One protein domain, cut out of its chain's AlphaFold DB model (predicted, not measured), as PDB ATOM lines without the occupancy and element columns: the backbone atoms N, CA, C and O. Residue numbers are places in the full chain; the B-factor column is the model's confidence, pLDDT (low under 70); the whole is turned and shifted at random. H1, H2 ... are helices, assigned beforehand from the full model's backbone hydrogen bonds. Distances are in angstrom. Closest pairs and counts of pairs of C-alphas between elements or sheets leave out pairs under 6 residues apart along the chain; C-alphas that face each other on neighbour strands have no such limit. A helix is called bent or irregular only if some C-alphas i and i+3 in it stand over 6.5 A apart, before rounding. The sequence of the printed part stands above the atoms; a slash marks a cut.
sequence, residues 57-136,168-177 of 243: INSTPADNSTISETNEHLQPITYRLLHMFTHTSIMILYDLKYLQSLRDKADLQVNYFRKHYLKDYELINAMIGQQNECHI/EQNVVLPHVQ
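Overview. This is residues 57 to 136 and 168 to 177 of the 243 residues of the protein "Hypothetical protein" of Rotaria sp. Silwood1 (UniProt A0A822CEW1). Two long helices, H1 and H3, lie side by side and run opposite ways, making a long two-helix core with a short helix near each end: H2 at the end where H1 finishes and H3 starts, H4 at the other. Residues 57 to 75, a long stretch with no named element, lead into H1. The printed part has 90 residues with four named helices, in the order H1, H2, H3, H4, and no named strand; the class is all helix. It is only just compact, close to loose, with a radius of gyration of the C-alphas of 14.4 A, and only just elongated, spanning 44 by 29 by 26 A.

Along the chain. The printed part begins at Ile 57, whose C-alpha is at (-37.783, 3.053, 32.753). The C-alphas of residues 57 to 75 lie 10 to 17 A from the mean of all C-alphas. H1, residues 76 to 95, is the longest helix by residues and measures 28.5 A from its first C-alpha, at (-34.391, -6.832, 16.599), to its last. H2, residues 100 to 103, measures 5.1 A. H3, residues 110 to 128, measures 27.1 A. H4, residues 168 to 177, measures 12.0 A and ends with C-alpha 177 at (-38.128, -18.344, 8.700); it is only just irregular, with C-alphas 170 and 173 6.8 A apart.

Arrangement. H1 and H3 touch, their closest C-alphas being those of Met 84 and Tyr 117, 5.1 A apart. They stand at a shallow tilt of 25 degrees and run opposite ways. H2 is close to H1 but not clearly touching, the closest C-alphas being those of Tyr 94 and Gln 100, 7.0 A apart. H2 is apart from H3 and from H4. H4 is close to H1 but not clearly touching, with the C-alphas of Thr 78 and Glu 168 closest at 6.0 A, at a steep tilt of 62 degrees, opposite ways. H4 is also close to H3 but not clearly touching: the closest C-alphas, those of Ile 128 and Val 176, are 8.0 A apart, and the helices run the same way at a steep tilt of 51 degrees. In H1 and H3 every O i to N i+4 pair is within hydrogen-bond range, in H4 3 of 6; H2 is too short for such a pair.

Size, cuts and confidence. The two C-alphas farthest apart, those of Asp 104 and Gln 177, are 44.3 A apart. Residues 137 to 167 are not printed, and C-alphas 136 and 168 are 17.9 A apart across this cut, which falls in the link from H3 to H4. The link from H1 to H2 is tight and that from H2 to H3 short. The mean pLDDT of the printed part is 79.0; it is under 70 at residues 57 to 59, 100 to 110 and 129 to 133.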
ATOM      1  N   ILE A  57     -37.096   2.148  33.673       59.03
ATOM      2  CA  ILE A  57     -37.783   3.053  32.753       59.03
ATOM      3  C   ILE A  57     -36.712   3.728  31.903       59.03
ATOM      4  O   ILE A  57     -35.953   4.563  32.397       59.03
ATOM      5  N   ASN A  58     -36.658   3.371  30.623       58.66
ATOM      6  CA  ASN A  58     -35.926   4.167  29.657       58.66
ATOM      7  C   ASN A  58     -36.725   5.455  29.470       58.66
ATOM      8  O   ASN A  58     -37.860   5.436  29.001       58.66
ATOM      9  N   SER A  59     -36.138   6.596  29.827       59.75
ATOM     10  CA  SER A  59     -36.744   7.918  29.615       59.75
ATOM     11  C   SER A  59     -36.980   8.245  28.133       59.75
ATOM     12  O   SER A  59     -37.520   9.300  27.813       59.75
ATOM     13  N   THR A  60     -36.549   7.365  27.227       70.44
ATOM     14  CA  THR A  60     -36.768   7.444  25.789       70.44
ATOM     15  C   THR A  60     -38.259   7.318  25.464       70.44
ATOM     16  O   THR A  60     -38.853   6.275  25.736       70.44
ATOM     17  N   PRO A  61     -38.877   8.345  24.857       79.44
ATOM     18  CA  PRO A  61     -40.250   8.265  24.375       79.44
ATOM     19  C   PRO A  61     -40.425   7.169  23.320       79.44
ATOM     20  O   PRO A  61     -39.522   6.937  22.515       79.44
ATOM     21  N   ALA A  62     -41.616   6.565  23.262       81.88
ATOM     22  CA  ALA A  62     -41.965   5.554  22.261       81.88
ATOM     23  C   ALA A  62     -41.626   5.995  20.827       81.88
ATOM     24  O   ALA A  62     -41.026   5.224  20.087       81.88
ATOM     25  N   ASP A  63     -41.899   7.251  20.466       83.44
ATOM     26  CA  ASP A  63     -41.674   7.794  19.117       83.44
ATOM     27  C   ASP A  63     -40.206   7.735  18.653       83.44
ATOM     28  O   ASP A  63     -39.939   7.716  17.453       83.44
ATOM     29  N   ASN A  64     -39.255   7.644  19.588       85.44
ATOM     30  CA  ASN A  64     -37.827   7.530  19.288       85.44
ATOM     31  C   ASN A  64     -37.358   6.075  19.105       85.44
ATOM     32  O   ASN A  64     -36.188   5.844  18.801       85.44
ATOM     33  N   SER A  65     -38.241   5.094  19.301       86.19
ATOM     34  CA  SER A  65     -37.930   3.672  19.127       86.19
ATOM     35  C   SER A  65     -37.777   3.341  17.641       86.19
ATOM     36  O   SER A  65     -38.628   3.699  16.824       86.19
ATOM     37  N   THR A  66     -36.708   2.628  17.279       87.75
ATOM     38  CA  THR A  66     -36.369   2.322  15.877       87.75
ATOM     39  C   THR A  66     -36.335   0.823  15.583       87.75
ATOM     40  O   THR A  66     -36.142  -0.005  16.468       87.75
ATOM     41  N   ILE A  67     -36.465   0.444  14.310       85.56
ATOM     42  CA  ILE A  67     -36.407  -0.967  13.885       85.56
ATOM     43  C   ILE A  67     -35.074  -1.630  14.282       85.56
ATOM     44  O   ILE A  67     -35.051  -2.814  14.580       85.56
ATOM     45  N   SER A  68     -33.965  -0.890  14.315       84.62
ATOM     46  CA  SER A  68     -32.633  -1.445  14.594       84.62
ATOM     47  C   SER A  68     -32.300  -1.610  16.078       84.62
ATOM     48  O   SER A  68     -31.250  -2.162  16.395       84.62
ATOM     49  N   GLU A  69     -33.124  -1.086  16.987       85.50
ATOM     50  CA  GLU A  69     -32.882  -1.216  18.426       85.50
ATOM     51  C   GLU A  69     -32.954  -2.689  18.844       85.50
ATOM     52  O   GLU A  69     -33.915  -3.388  18.518       85.50
ATOM     53  N   THR A  70     -31.928  -3.156  19.553       87.56
ATOM     54  CA  THR A  70     -31.843  -4.525  20.059       87.56
ATOM     55  C   THR A  70     -30.799  -4.626  21.171       87.56
ATOM     56  O   THR A  70     -29.958  -3.737  21.328       87.56
ATOM     57  N   ASN A  71     -30.824  -5.733  21.913       83.56
ATOM     58  CA  ASN A  71     -29.701  -6.149  22.748       83.56
ATOM     59  C   ASN A  71     -28.638  -6.838  21.875       83.56
ATOM     60  O   ASN A  71     -28.977  -7.473  20.879       83.56
ATOM     61  N   GLU A  72     -27.362  -6.779  22.272       81.56
ATOM     62  CA  GLU A  72     -26.242  -7.366  21.507       81.56
ATOM     63  C   GLU A  72     -26.439  -8.851  21.153       81.56
ATOM     64  O   GLU A  72     -25.910  -9.331  20.152       81.56
ATOM     65  N   HIS A  73     -27.195  -9.590  21.969       86.31
ATOM     66  CA  HIS A  73     -27.420 -11.026  21.818       86.31
ATOM     67  C   HIS A  73     -28.757 -11.411  21.177       86.31
ATOM     68  O   HIS A  73     -29.054 -12.604  21.164       86.31
ATOM     69  N   LEU A  74     -29.552 -10.452  20.688       89.94
ATOM     70  CA  LEU A  74     -30.868 -10.703  20.087       89.94
ATOM     71  C   LEU A  74     -30.998 -10.096  18.692       89.94
ATOM     72  O   LEU A  74     -30.452  -9.034  18.383       89.94
ATOM     73  N   GLN A  75     -31.823 -10.735  17.871       89.88
ATOM     74  CA  GLN A  75     -32.394 -10.130  16.679       89.88
ATOM     75  C   GLN A  75     -33.395  -9.029  17.070       89.88
ATOM     76  O   GLN A  75     -34.155  -9.197  18.033       89.88
ATOM     77  N   PRO A  76     -33.489  -7.939  16.285       91.19
ATOM     78  CA  PRO A  76     -34.391  -6.832  16.599       91.19
ATOM     79  C   PRO A  76     -35.861  -7.241  16.756       91.19
ATOM     80  O   PRO A  76     -36.558  -6.728  17.627       91.19
ATOM     81  N   ILE A  77     -36.338  -8.209  15.967       90.38
ATOM     82  CA  ILE A  77     -37.721  -8.698  16.070       90.38
ATOM     83  C   ILE A  77     -37.993  -9.408  17.402       90.38
ATOM     84  O   ILE A  77     -39.051  -9.206  17.998       90.38
ATOM     85  N   THR A  78     -37.027 -10.177  17.914       92.31
ATOM     86  CA  THR A  78     -37.131 -10.822  19.228       92.31
ATOM     87  C   THR A  78     -37.136  -9.785  20.339       92.31
ATOM     88  O   THR A  78     -37.970  -9.856  21.241       92.31
ATOM     89  N   TYR A  79     -36.236  -8.800  20.260       92.38
ATOM     90  CA  TYR A  79     -36.189  -7.696  21.214       92.38
ATOM     91  C   TYR A  79     -37.540  -6.977  21.293       92.38
ATOM     92  O   TYR A  79     -38.102  -6.842  22.378       92.38
ATOM     93  N   ARG A  80     -38.110  -6.596  20.142       91.81
ATOM     94  CA  ARG A  80     -39.409  -5.909  20.077       91.81
ATOM     95  C   ARG A  80     -40.549  -6.748  20.625       91.81
ATOM     96  O   ARG A  80     -41.374  -6.233  21.373       91.81
ATOM     97  N   LEU A  81     -40.571  -8.038  20.307       91.75
ATOM     98  CA  LEU A  81     -41.560  -8.965  20.839       91.75
ATOM     99  C   LEU A  81     -41.499  -9.027  22.377       91.75
ATOM    100  O   LEU A  81     -42.517  -8.851  23.045       91.75
ATOM    101  N   LEU A  82     -40.312  -9.249  22.947       91.00
ATOM    102  CA  LEU A  82     -40.108  -9.337  24.398       91.00
ATOM    103  C   LEU A  82     -40.391  -8.010  25.114       91.00
ATOM    104  O   LEU A  82     -40.946  -7.998  26.215       91.00
ATOM    105  N   HIS A  83     -40.049  -6.892  24.482       90.00
ATOM    106  CA  HIS A  83     -40.343  -5.557  24.987       90.00
ATOM    107  C   HIS A  83     -41.858  -5.302  25.033       90.00
ATOM    108  O   HIS A  83     -42.393  -4.968  26.093       90.00
ATOM    109  N   MET A  84     -42.568  -5.621  23.944       90.06
ATOM    110  CA  MET A  84     -44.029  -5.558  23.864       90.06
ATOM    111  C   MET A  84     -44.697  -6.428  24.945       90.06
ATOM    112  O   MET A  84     -45.639  -5.987  25.613       90.06
ATOM    113  N   PHE A  85     -44.193  -7.648  25.170       88.19
ATOM    114  CA  PHE A  85     -44.660  -8.537  26.241       88.19
ATOM    115  C   PHE A  85     -44.458  -7.951  27.631       88.19
ATOM    116  O   PHE A  85     -45.356  -8.009  28.476       88.19
ATOM    117  N   THR A  86     -43.276  -7.391  27.870       87.31
ATOM    118  CA  THR A  86     -42.912  -6.796  29.153       87.31
ATOM    119  C   THR A  86     -43.847  -5.633  29.474       87.31
ATOM    120  O   THR A  86     -44.419  -5.583  30.561       87.31
ATOM    121  N   HIS A  87     -44.089  -4.740  28.514       85.50
ATOM    122  CA  HIS A  87     -45.008  -3.613  28.687       85.50
ATOM    123  C   HIS A  87     -46.450  -4.040  28.899       85.50
ATOM    124  O   HIS A  87     -47.100  -3.524  29.805       85.50
ATOM    125  N   THR A  88     -46.925  -5.022  28.134       84.81
ATOM    126  CA  THR A  88     -48.273  -5.580  28.309       84.81
ATOM    127  C   THR A  88     -48.437  -6.180  29.705       84.81
ATOM    128  O   THR A  88     -49.422  -5.910  30.389       84.81
ATOM    129  N   SER A  89     -47.440  -6.935  30.171       83.50
ATOM    130  CA  SER A  89     -47.445  -7.541  31.506       83.50
ATOM    131  C   SER A  89     -47.466  -6.476  32.602       83.50
ATOM    132  O   SER A  89     -48.253  -6.573  33.541       83.50
ATOM    133  N   ILE A  90     -46.655  -5.422  32.472       81.25
ATOM    134  CA  ILE A  90     -46.636  -4.316  33.437       81.25
ATOM    135  C   ILE A  90     -47.973  -3.565  33.443       81.25
ATOM    136  O   ILE A  90     -48.473  -3.248  34.521       81.25
ATOM    137  N   MET A  91     -48.579  -3.321  32.277       79.88
ATOM    138  CA  MET A  91     -49.912  -2.715  32.183       79.88
ATOM    139  C   MET A  91     -50.959  -3.548  32.927       79.88
ATOM    140  O   MET A  91     -51.661  -3.016  33.782       79.88
ATOM    141  N   ILE A  92     -51.006  -4.861  32.678       79.94
ATOM    142  CA  ILE A  92     -51.938  -5.772  33.357       79.94
ATOM    143  C   ILE A  92     -51.712  -5.743  34.873       79.94
ATOM    144  O   ILE A  92     -52.658  -5.573  35.640       79.94
ATOM    145  N   LEU A  93     -50.461  -5.860  35.330       78.88
ATOM    146  CA  LEU A  93     -50.131  -5.830  36.759       78.88
ATOM    147  C   LEU A  93     -50.485  -4.485  37.415       78.88
ATOM    148  O   LEU A  93     -50.910  -4.453  38.575       78.88
ATOM    149  N   TYR A  94     -50.340  -3.382  36.681       74.88
ATOM    150  CA  TYR A  94     -50.770  -2.058  37.116       74.88
ATOM    151  C   TYR A  94     -52.295  -1.993  37.275       74.88
ATOM    152  O   TYR A  94     -52.790  -1.579  38.327       74.88
ATOM    153  N   ASP A  95     -53.052  -2.473  36.287       73.38
ATOM    154  CA  ASP A  95     -54.519  -2.460  36.312       73.38
ATOM    155  C   ASP A  95     -55.129  -3.404  37.349       73.38
ATOM    156  O   ASP A  95     -56.212  -3.128  37.878       73.38
ATOM    157  N   LEU A  96     -54.428  -4.496  37.661       76.12
ATOM    158  CA  LEU A  96     -54.755  -5.430  38.737       76.12
ATOM    159  C   LEU A  96     -54.346  -4.918  40.126       76.12
ATOM    160  O   LEU A  96     -54.571  -5.606  41.116       76.12
ATOM    161  N   LYS A  97     -53.783  -3.706  40.219       74.25
ATOM    162  CA  LYS A  97     -53.358  -3.060  41.471       74.25
ATOM    163  C   LYS A  97     -52.206  -3.767  42.202       74.25
ATOM    164  O   LYS A  97     -51.904  -3.394  43.333       74.25
ATOM    165  N   TYR A  98     -51.498  -4.698  41.560       71.69
ATOM    166  CA  TYR A  98     -50.299  -5.326  42.135       71.69
ATOM    167  C   TYR A  98     -49.102  -4.368  42.202       71.69
ATOM    168  O   TYR A  98     -48.201  -4.555  43.016       71.69
ATOM    169  N   LEU A  99     -49.103  -3.313  41.381       70.88
ATOM    170  CA  LEU A  99     -48.034  -2.311  41.309       70.88
ATOM    171  C   LEU A  99     -48.400  -0.980  41.991       70.88
ATOM    172  O   LEU A  99     -47.880   0.069  41.622       70.88
ATOM    173  N   GLN A 100     -49.290  -0.992  42.991       63.81
ATOM    174  CA  GLN A 100     -49.742   0.229  43.679       63.81
ATOM    175  C   GLN A 100     -48.601   1.071  44.270       63.81
ATOM    176  O   GLN A 100     -48.677   2.292  44.223       63.81
ATOM    177  N   SER A 101     -47.515   0.454  44.741       63.06
ATOM    178  CA  SER A 101     -46.334   1.170  45.252       63.06
ATOM    179  C   SER A 101     -45.548   1.935  44.175       63.06
ATOM    180  O   SER A 101     -44.782   2.842  44.496       63.06
ATOM    181  N   LEU A 102     -45.733   1.594  42.895       60.03
ATOM    182  CA  LEU A 102     -45.174   2.322  41.752       60.03
ATOM    183  C   LEU A 102     -46.077   3.471  41.286       60.03
ATOM    184  O   LEU A 102     -45.634   4.307  40.510       60.03
ATOM    185  N   ARG A 103     -47.322   3.535  41.771       52.53
ATOM    186  CA  ARG A 103     -48.308   4.566  41.418       52.53
ATOM    187  C   ARG A 103     -47.935   5.947  41.961       52.53
ATOM    188  O   ARG A 103     -48.234   6.952  41.326       52.53
ATOM    189  N   ASP A 104     -47.260   5.966  43.109       51.12
ATOM    190  CA  ASP A 104     -46.873   7.186  43.828       51.12
ATOM    191  C   ASP A 104     -45.499   7.719  43.389       51.12
ATOM    192  O   ASP A 104     -45.147   8.870  43.656       51.12
ATOM    193  N   LYS A 105     -44.717   6.902  42.668       55.41
ATOM    194  CA  LYS A 105     -43.524   7.357  41.950       55.41
ATOM    195  C   LYS A 105     -43.992   7.904  40.607       55.41
ATOM    196  O   LYS A 105     -44.225   7.146  39.672       55.41
ATOM    197  N   ALA A 106     -44.205   9.216  40.596       43.81
ATOM    198  CA  ALA A 106     -44.662  10.023  39.474       43.81
ATOM    199  C   ALA A 106     -44.265   9.458  38.092       43.81
ATOM    200  O   ALA A 106     -43.104   9.148  37.839       43.81
ATOM    201  N   ASP A 107     -45.264   9.378  37.210       50.25
ATOM    202  CA  ASP A 107     -45.150   9.175  35.759       50.25
ATOM    203  C   ASP A 107     -44.961   7.762  35.185       50.25
ATOM    204  O   ASP A 107     -44.733   7.625  33.982       50.25
ATOM    205  N   LEU A 108     -45.262   6.694  35.930       57.78
ATOM    206  CA  LEU A 108     -45.715   5.440  35.298       57.78
ATOM    207  C   LEU A 108     -47.150   5.607  34.778       57.78
ATOM    208  O   LEU A 108     -48.104   4.980  35.235       57.78
ATOM    209  N   GLN A 109     -47.326   6.521  33.823       64.31
ATOM    210  CA  GLN A 109     -48.595   6.687  33.143       64.31
ATOM    211  C   GLN A 109     -48.849   5.400  32.358       64.31
ATOM    212  O   GLN A 109     -48.028   5.010  31.539       64.31
ATOM    213  N   VAL A 110     -50.005   4.760  32.538       65.44
ATOM    214  CA  VAL A 110     -50.471   3.655  31.668       65.44
ATOM    215  C   VAL A 110     -50.308   4.014  30.183       65.44
ATOM    216  O   VAL A 110     -50.022   3.165  29.344       65.44
ATOM    217  N   ASN A 111     -50.414   5.307  29.869       75.12
ATOM    218  CA  ASN A 111     -50.157   5.864  28.549       75.12
ATOM    219  C   ASN A 111     -48.723   5.657  28.040       75.12
ATOM    220  O   ASN A 111     -48.563   5.491  26.839       75.12
ATOM    221  N   TYR A 112     -47.703   5.657  28.902       79.44
ATOM    222  CA  TYR A 112     -46.324   5.338  28.525       79.44
ATOM    223  C   TYR A 112     -46.256   3.921  27.949       79.44
ATOM    224  O   TYR A 112     -45.951   3.752  26.771       79.44
ATOM    225  N   PHE A 113     -46.657   2.913  28.726       80.94
ATOM    226  CA  PHE A 113     -46.620   1.522  28.269       80.94
ATOM    227  C   PHE A 113     -47.540   1.265  27.084       80.94
ATOM    228  O   PHE A 113     -47.153   0.559  26.161       80.94
ATOM    229  N   ARG A 114     -48.722   1.891  27.057       83.19
ATOM    230  CA  ARG A 114     -49.632   1.797  25.912       83.19
ATOM    231  C   ARG A 114     -48.985   2.340  24.635       83.19
ATOM    232  O   ARG A 114     -49.094   1.709  23.590       83.19
ATOM    233  N   LYS A 115     -48.311   3.492  24.706       86.25
ATOM    234  CA  LYS A 115     -47.602   4.073  23.556       86.25
ATOM    235  C   LYS A 115     -46.466   3.172  23.087       86.25
ATOM    236  O   LYS A 115     -46.333   2.962  21.887       86.25
ATOM    237  N   HIS A 116     -45.681   2.621  24.011       86.88
ATOM    238  CA  HIS A 116     -44.609   1.704  23.641       86.88
ATOM    239  C   HIS A 116     -45.136   0.391  23.054       86.88
ATOM    240  O   HIS A 116     -44.647  -0.012  22.009       86.88
ATOM    241  N   TYR A 117     -46.193  -0.200  23.618       88.94
ATOM    242  CA  TYR A 117     -46.863  -1.368  23.039       88.94
ATOM    243  C   TYR A 117     -47.289  -1.122  21.586       88.94
ATOM    244  O   TYR A 117     -46.965  -1.908  20.697       88.94
ATOM    245  N   LEU A 118     -47.992  -0.009  21.332       88.94
ATOM    246  CA  LEU A 118     -48.445   0.343  19.982       88.94
ATOM    247  C   LEU A 118     -47.260   0.532  19.032       88.94
ATOM    248  O   LEU A 118     -47.318   0.090  17.885       88.94
ATOM    249  N   LYS A 119     -46.180   1.149  19.521       91.31
ATOM    250  CA  LYS A 119     -44.974   1.346  18.727       91.31
ATOM    251  C   LYS A 119     -44.253   0.035  18.430       91.31
ATOM    252  O   LYS A 119     -43.848  -0.178  17.295       91.31
ATOM    253  N   ASP A 120     -44.108  -0.855  19.405       90.25
ATOM    254  CA  ASP A 120     -43.479  -2.156  19.187       90.25
ATOM    255  C   ASP A 120     -44.296  -2.991  18.195       90.25
ATOM    256  O   ASP A 120     -43.716  -3.577  17.283       90.25
ATOM    257  N   TYR A 121     -45.631  -2.969  18.281       88.88
ATOM    258  CA  TYR A 121     -46.498  -3.609  17.287       88.88
ATOM    259  C   TYR A 121     -46.285  -3.042  15.872       88.88
ATOM    260  O   TYR A 121     -46.133  -3.803  14.916       88.88
ATOM    261  N   GLU A 122     -46.244  -1.711  15.730       89.50
ATOM    262  CA  GLU A 122     -45.958  -1.032  14.459       89.50
ATOM    263  C   GLU A 122     -44.598  -1.469  13.886       89.50
ATOM    264  O   GLU A 122     -44.499  -1.812  12.706       89.50
ATOM    265  N   LEU A 123     -43.561  -1.508  14.728       91.44
ATOM    266  CA  LEU A 123     -42.206  -1.889  14.334       91.44
ATOM    267  C   LEU A 123     -42.116  -3.370  13.944       91.44
ATOM    268  O   LEU A 123     -41.492  -3.684  12.932       91.44
ATOM    269  N   ILE A 124     -42.771  -4.270  14.681       89.69
ATOM    270  CA  ILE A 124     -42.850  -5.698  14.331       89.69
ATOM    271  C   ILE A 124     -43.563  -5.871  12.985       89.69
ATOM    272  O   ILE A 124     -43.076  -6.592  12.114       89.69
ATOM    273  N   ASN A 125     -44.680  -5.169  12.775       87.00
ATOM    274  CA  ASN A 125     -45.408  -5.210  11.508       87.00
ATOM    275  C   ASN A 125     -44.533  -4.730  10.335       87.00
ATOM    276  O   ASN A 125     -44.540  -5.341   9.266       87.00
ATOM    277  N   ALA A 126     -43.730  -3.683  10.548       87.50
ATOM    278  CA  ALA A 126     -42.773  -3.199   9.557       87.50
ATOM    279  C   ALA A 126     -41.651  -4.216   9.265       87.50
ATOM    280  O   ALA A 126     -41.283  -4.387   8.106       87.50
ATOM    281  N   MET A 127     -41.137  -4.918  10.284       87.38
ATOM    282  CA  MET A 127     -40.101  -5.954  10.128       87.38
ATOM    283  C   MET A 127     -40.594  -7.176   9.347       87.38
ATOM    284  O   MET A 127     -39.848  -7.745   8.555       87.38
ATOM    285  N   ILE A 128     -41.847  -7.574   9.568       81.31
ATOM    286  CA  ILE A 128     -42.477  -8.709   8.885       81.31
ATOM    287  C   ILE A 128     -42.745  -8.396   7.402       81.31
ATOM    288  O   ILE A 128     -42.770  -9.299   6.568       81.31
ATOM    289  N   GLY A 129     -42.915  -7.120   7.048       67.69
ATOM    290  CA  GLY A 129     -43.010  -6.683   5.652       67.69
ATOM    291  C   GLY A 129     -44.319  -7.056   4.944       67.69
ATOM    292  O   GLY A 129     -44.421  -6.879   3.732       67.69
ATOM    293  N   GLN A 130     -45.332  -7.539   5.670       63.00
ATOM    294  CA  GLN A 130     -46.652  -7.869   5.125       63.00
ATOM    295  C   GLN A 130     -47.712  -7.009   5.806       63.00
ATOM    296  O   GLN A 130     -47.988  -7.167   6.992       63.00
ATOM    297  N   GLN A 131     -48.282  -6.063   5.050       56.66
ATOM    298  CA  GLN A 131     -48.986  -4.894   5.590       56.66
ATOM    299  C   GLN A 131     -50.222  -5.177   6.460       56.66
ATOM    300  O   GLN A 131     -50.738  -4.225   7.028       56.66
ATOM    301  N   ASN A 132     -50.682  -6.422   6.630       55.06
ATOM    302  CA  ASN A 132     -51.859  -6.717   7.453       55.06
ATOM    303  C   ASN A 132     -51.809  -8.035   8.244       55.06
ATOM    304  O   ASN A 132     -52.811  -8.385   8.860       55.06
ATOM    305  N   GLU A 133     -50.692  -8.765   8.286       68.38
ATOM    306  CA  GLU A 133     -50.675 -10.154   8.794       68.38
ATOM    307  C   GLU A 133     -49.796 -10.360  10.042       68.38
ATOM    308  O   GLU A 133     -49.682 -11.476  10.546       68.38
ATOM    309  N   CYS A 134     -49.263  -9.281  10.632       77.31
ATOM    310  CA  CYS A 134     -48.542  -9.322  11.915       77.31
ATOM    311  C   CYS A 134     -49.340 -10.031  13.025       77.31
ATOM    312  O   CYS A 134     -48.786 -10.803  13.805       77.31
ATOM    313  N   HIS A 135     -50.662  -9.851  13.054       74.12
ATOM    314  CA  HIS A 135     -51.545 -10.515  14.014       74.12
ATOM    315  C   HIS A 135     -51.542 -12.053  13.891       74.12
ATOM    316  O   HIS A 135     -51.639 -12.732  14.912       74.12
ATOM    317  N   ILE A 136     -51.378 -12.606  12.682       73.25
ATOM    318  CA  ILE A 136     -51.270 -14.059  12.449       73.25
ATOM    319  C   ILE A 136     -49.963 -14.576  13.052       73.25
ATOM    320  O   ILE A 136     -49.948 -15.602  13.734       73.25
ATOM    321  N   GLU A 168     -35.729 -16.681  21.570       91.88
ATOM    322  CA  GLU A 168     -35.295 -16.409  20.197       91.88
ATOM    323  C   GLU A 168     -35.170 -17.694  19.372       91.88
ATOM    324  O   GLU A 168     -35.763 -17.822  18.302       91.88
ATOM    325  N   GLN A 169     -34.408 -18.658  19.889       90.38
ATOM    326  CA  GLN A 169     -34.029 -19.862  19.157       90.38
ATOM    327  C   GLN A 169     -35.190 -20.835  18.963       90.38
ATOM    328  O   GLN A 169     -35.290 -21.452  17.905       90.38
ATOM    329  N   ASN A 170     -36.052 -20.981  19.971       87.88
ATOM    330  CA  ASN A 170     -37.073 -22.030  19.981       87.88
ATOM    331  C   ASN A 170     -38.460 -21.531  19.575       87.88
ATOM    332  O   ASN A 170     -39.303 -22.346  19.215       87.88
ATOM    333  N   VAL A 171     -38.707 -20.218  19.625       87.44
ATOM    334  CA  VAL A 171     -40.025 -19.641  19.334       87.44
ATOM    335  C   VAL A 171     -39.942 -18.662  18.170       87.44
ATOM    336  O   VAL A 171     -40.628 -18.835  17.169       87.44
ATOM    337  N   VAL A 172     -39.089 -17.641  18.252       88.81
ATOM    338  CA  VAL A 172     -39.119 -16.538  17.278       88.81
ATOM    339  C   VAL A 172     -38.538 -16.948  15.926       88.81
ATOM    340  O   VAL A 172     -39.215 -16.828  14.903       88.81
ATOM    341  N   LEU A 173     -37.302 -17.455  15.896       88.38
ATOM    342  CA  LEU A 173     -36.607 -17.783  14.649       88.38
ATOM    343  C   LEU A 173     -37.349 -18.810  13.774       88.38
ATOM    344  O   LEU A 173     -37.461 -18.550  12.571       88.38
ATOM    345  N   PRO A 174     -37.910 -19.915  14.314       85.25
ATOM    346  CA  PRO A 174     -38.670 -20.870  13.506       85.25
ATOM    347  C   PRO A 174     -39.847 -20.230  12.756       85.25
ATOM    348  O   PRO A 174     -40.073 -20.533  11.581       85.25
ATOM    349  N   HIS A 175     -40.562 -19.303  13.399       80.50
ATOM    350  CA  HIS A 175     -41.723 -18.633  12.810       80.50
ATOM    351  C   HIS A 175     -41.355 -17.470  11.888       80.50
ATOM    352  O   HIS A 175     -42.099 -17.178  10.957       80.50
ATOM    353  N   VAL A 176     -40.207 -16.817  12.089       80.94
ATOM    354  CA  VAL A 176     -39.699 -15.817  11.134       80.94
ATOM    355  C   VAL A 176     -39.292 -16.484   9.818       80.94
ATOM    356  O   VAL A 176     -39.616 -15.987   8.743       80.94
ATOM    357  N   GLN A 177     -38.620 -17.634   9.886       76.62
ATOM    358  CA  GLN A 177     -38.128 -18.344   8.700       76.62
ATOM    359  C   GLN A 177     -39.249 -18.953   7.847       76.62
ATOM    360  O   GLN A 177     -39.116 -19.066   6.629       76.62
TER     361      GLN A 177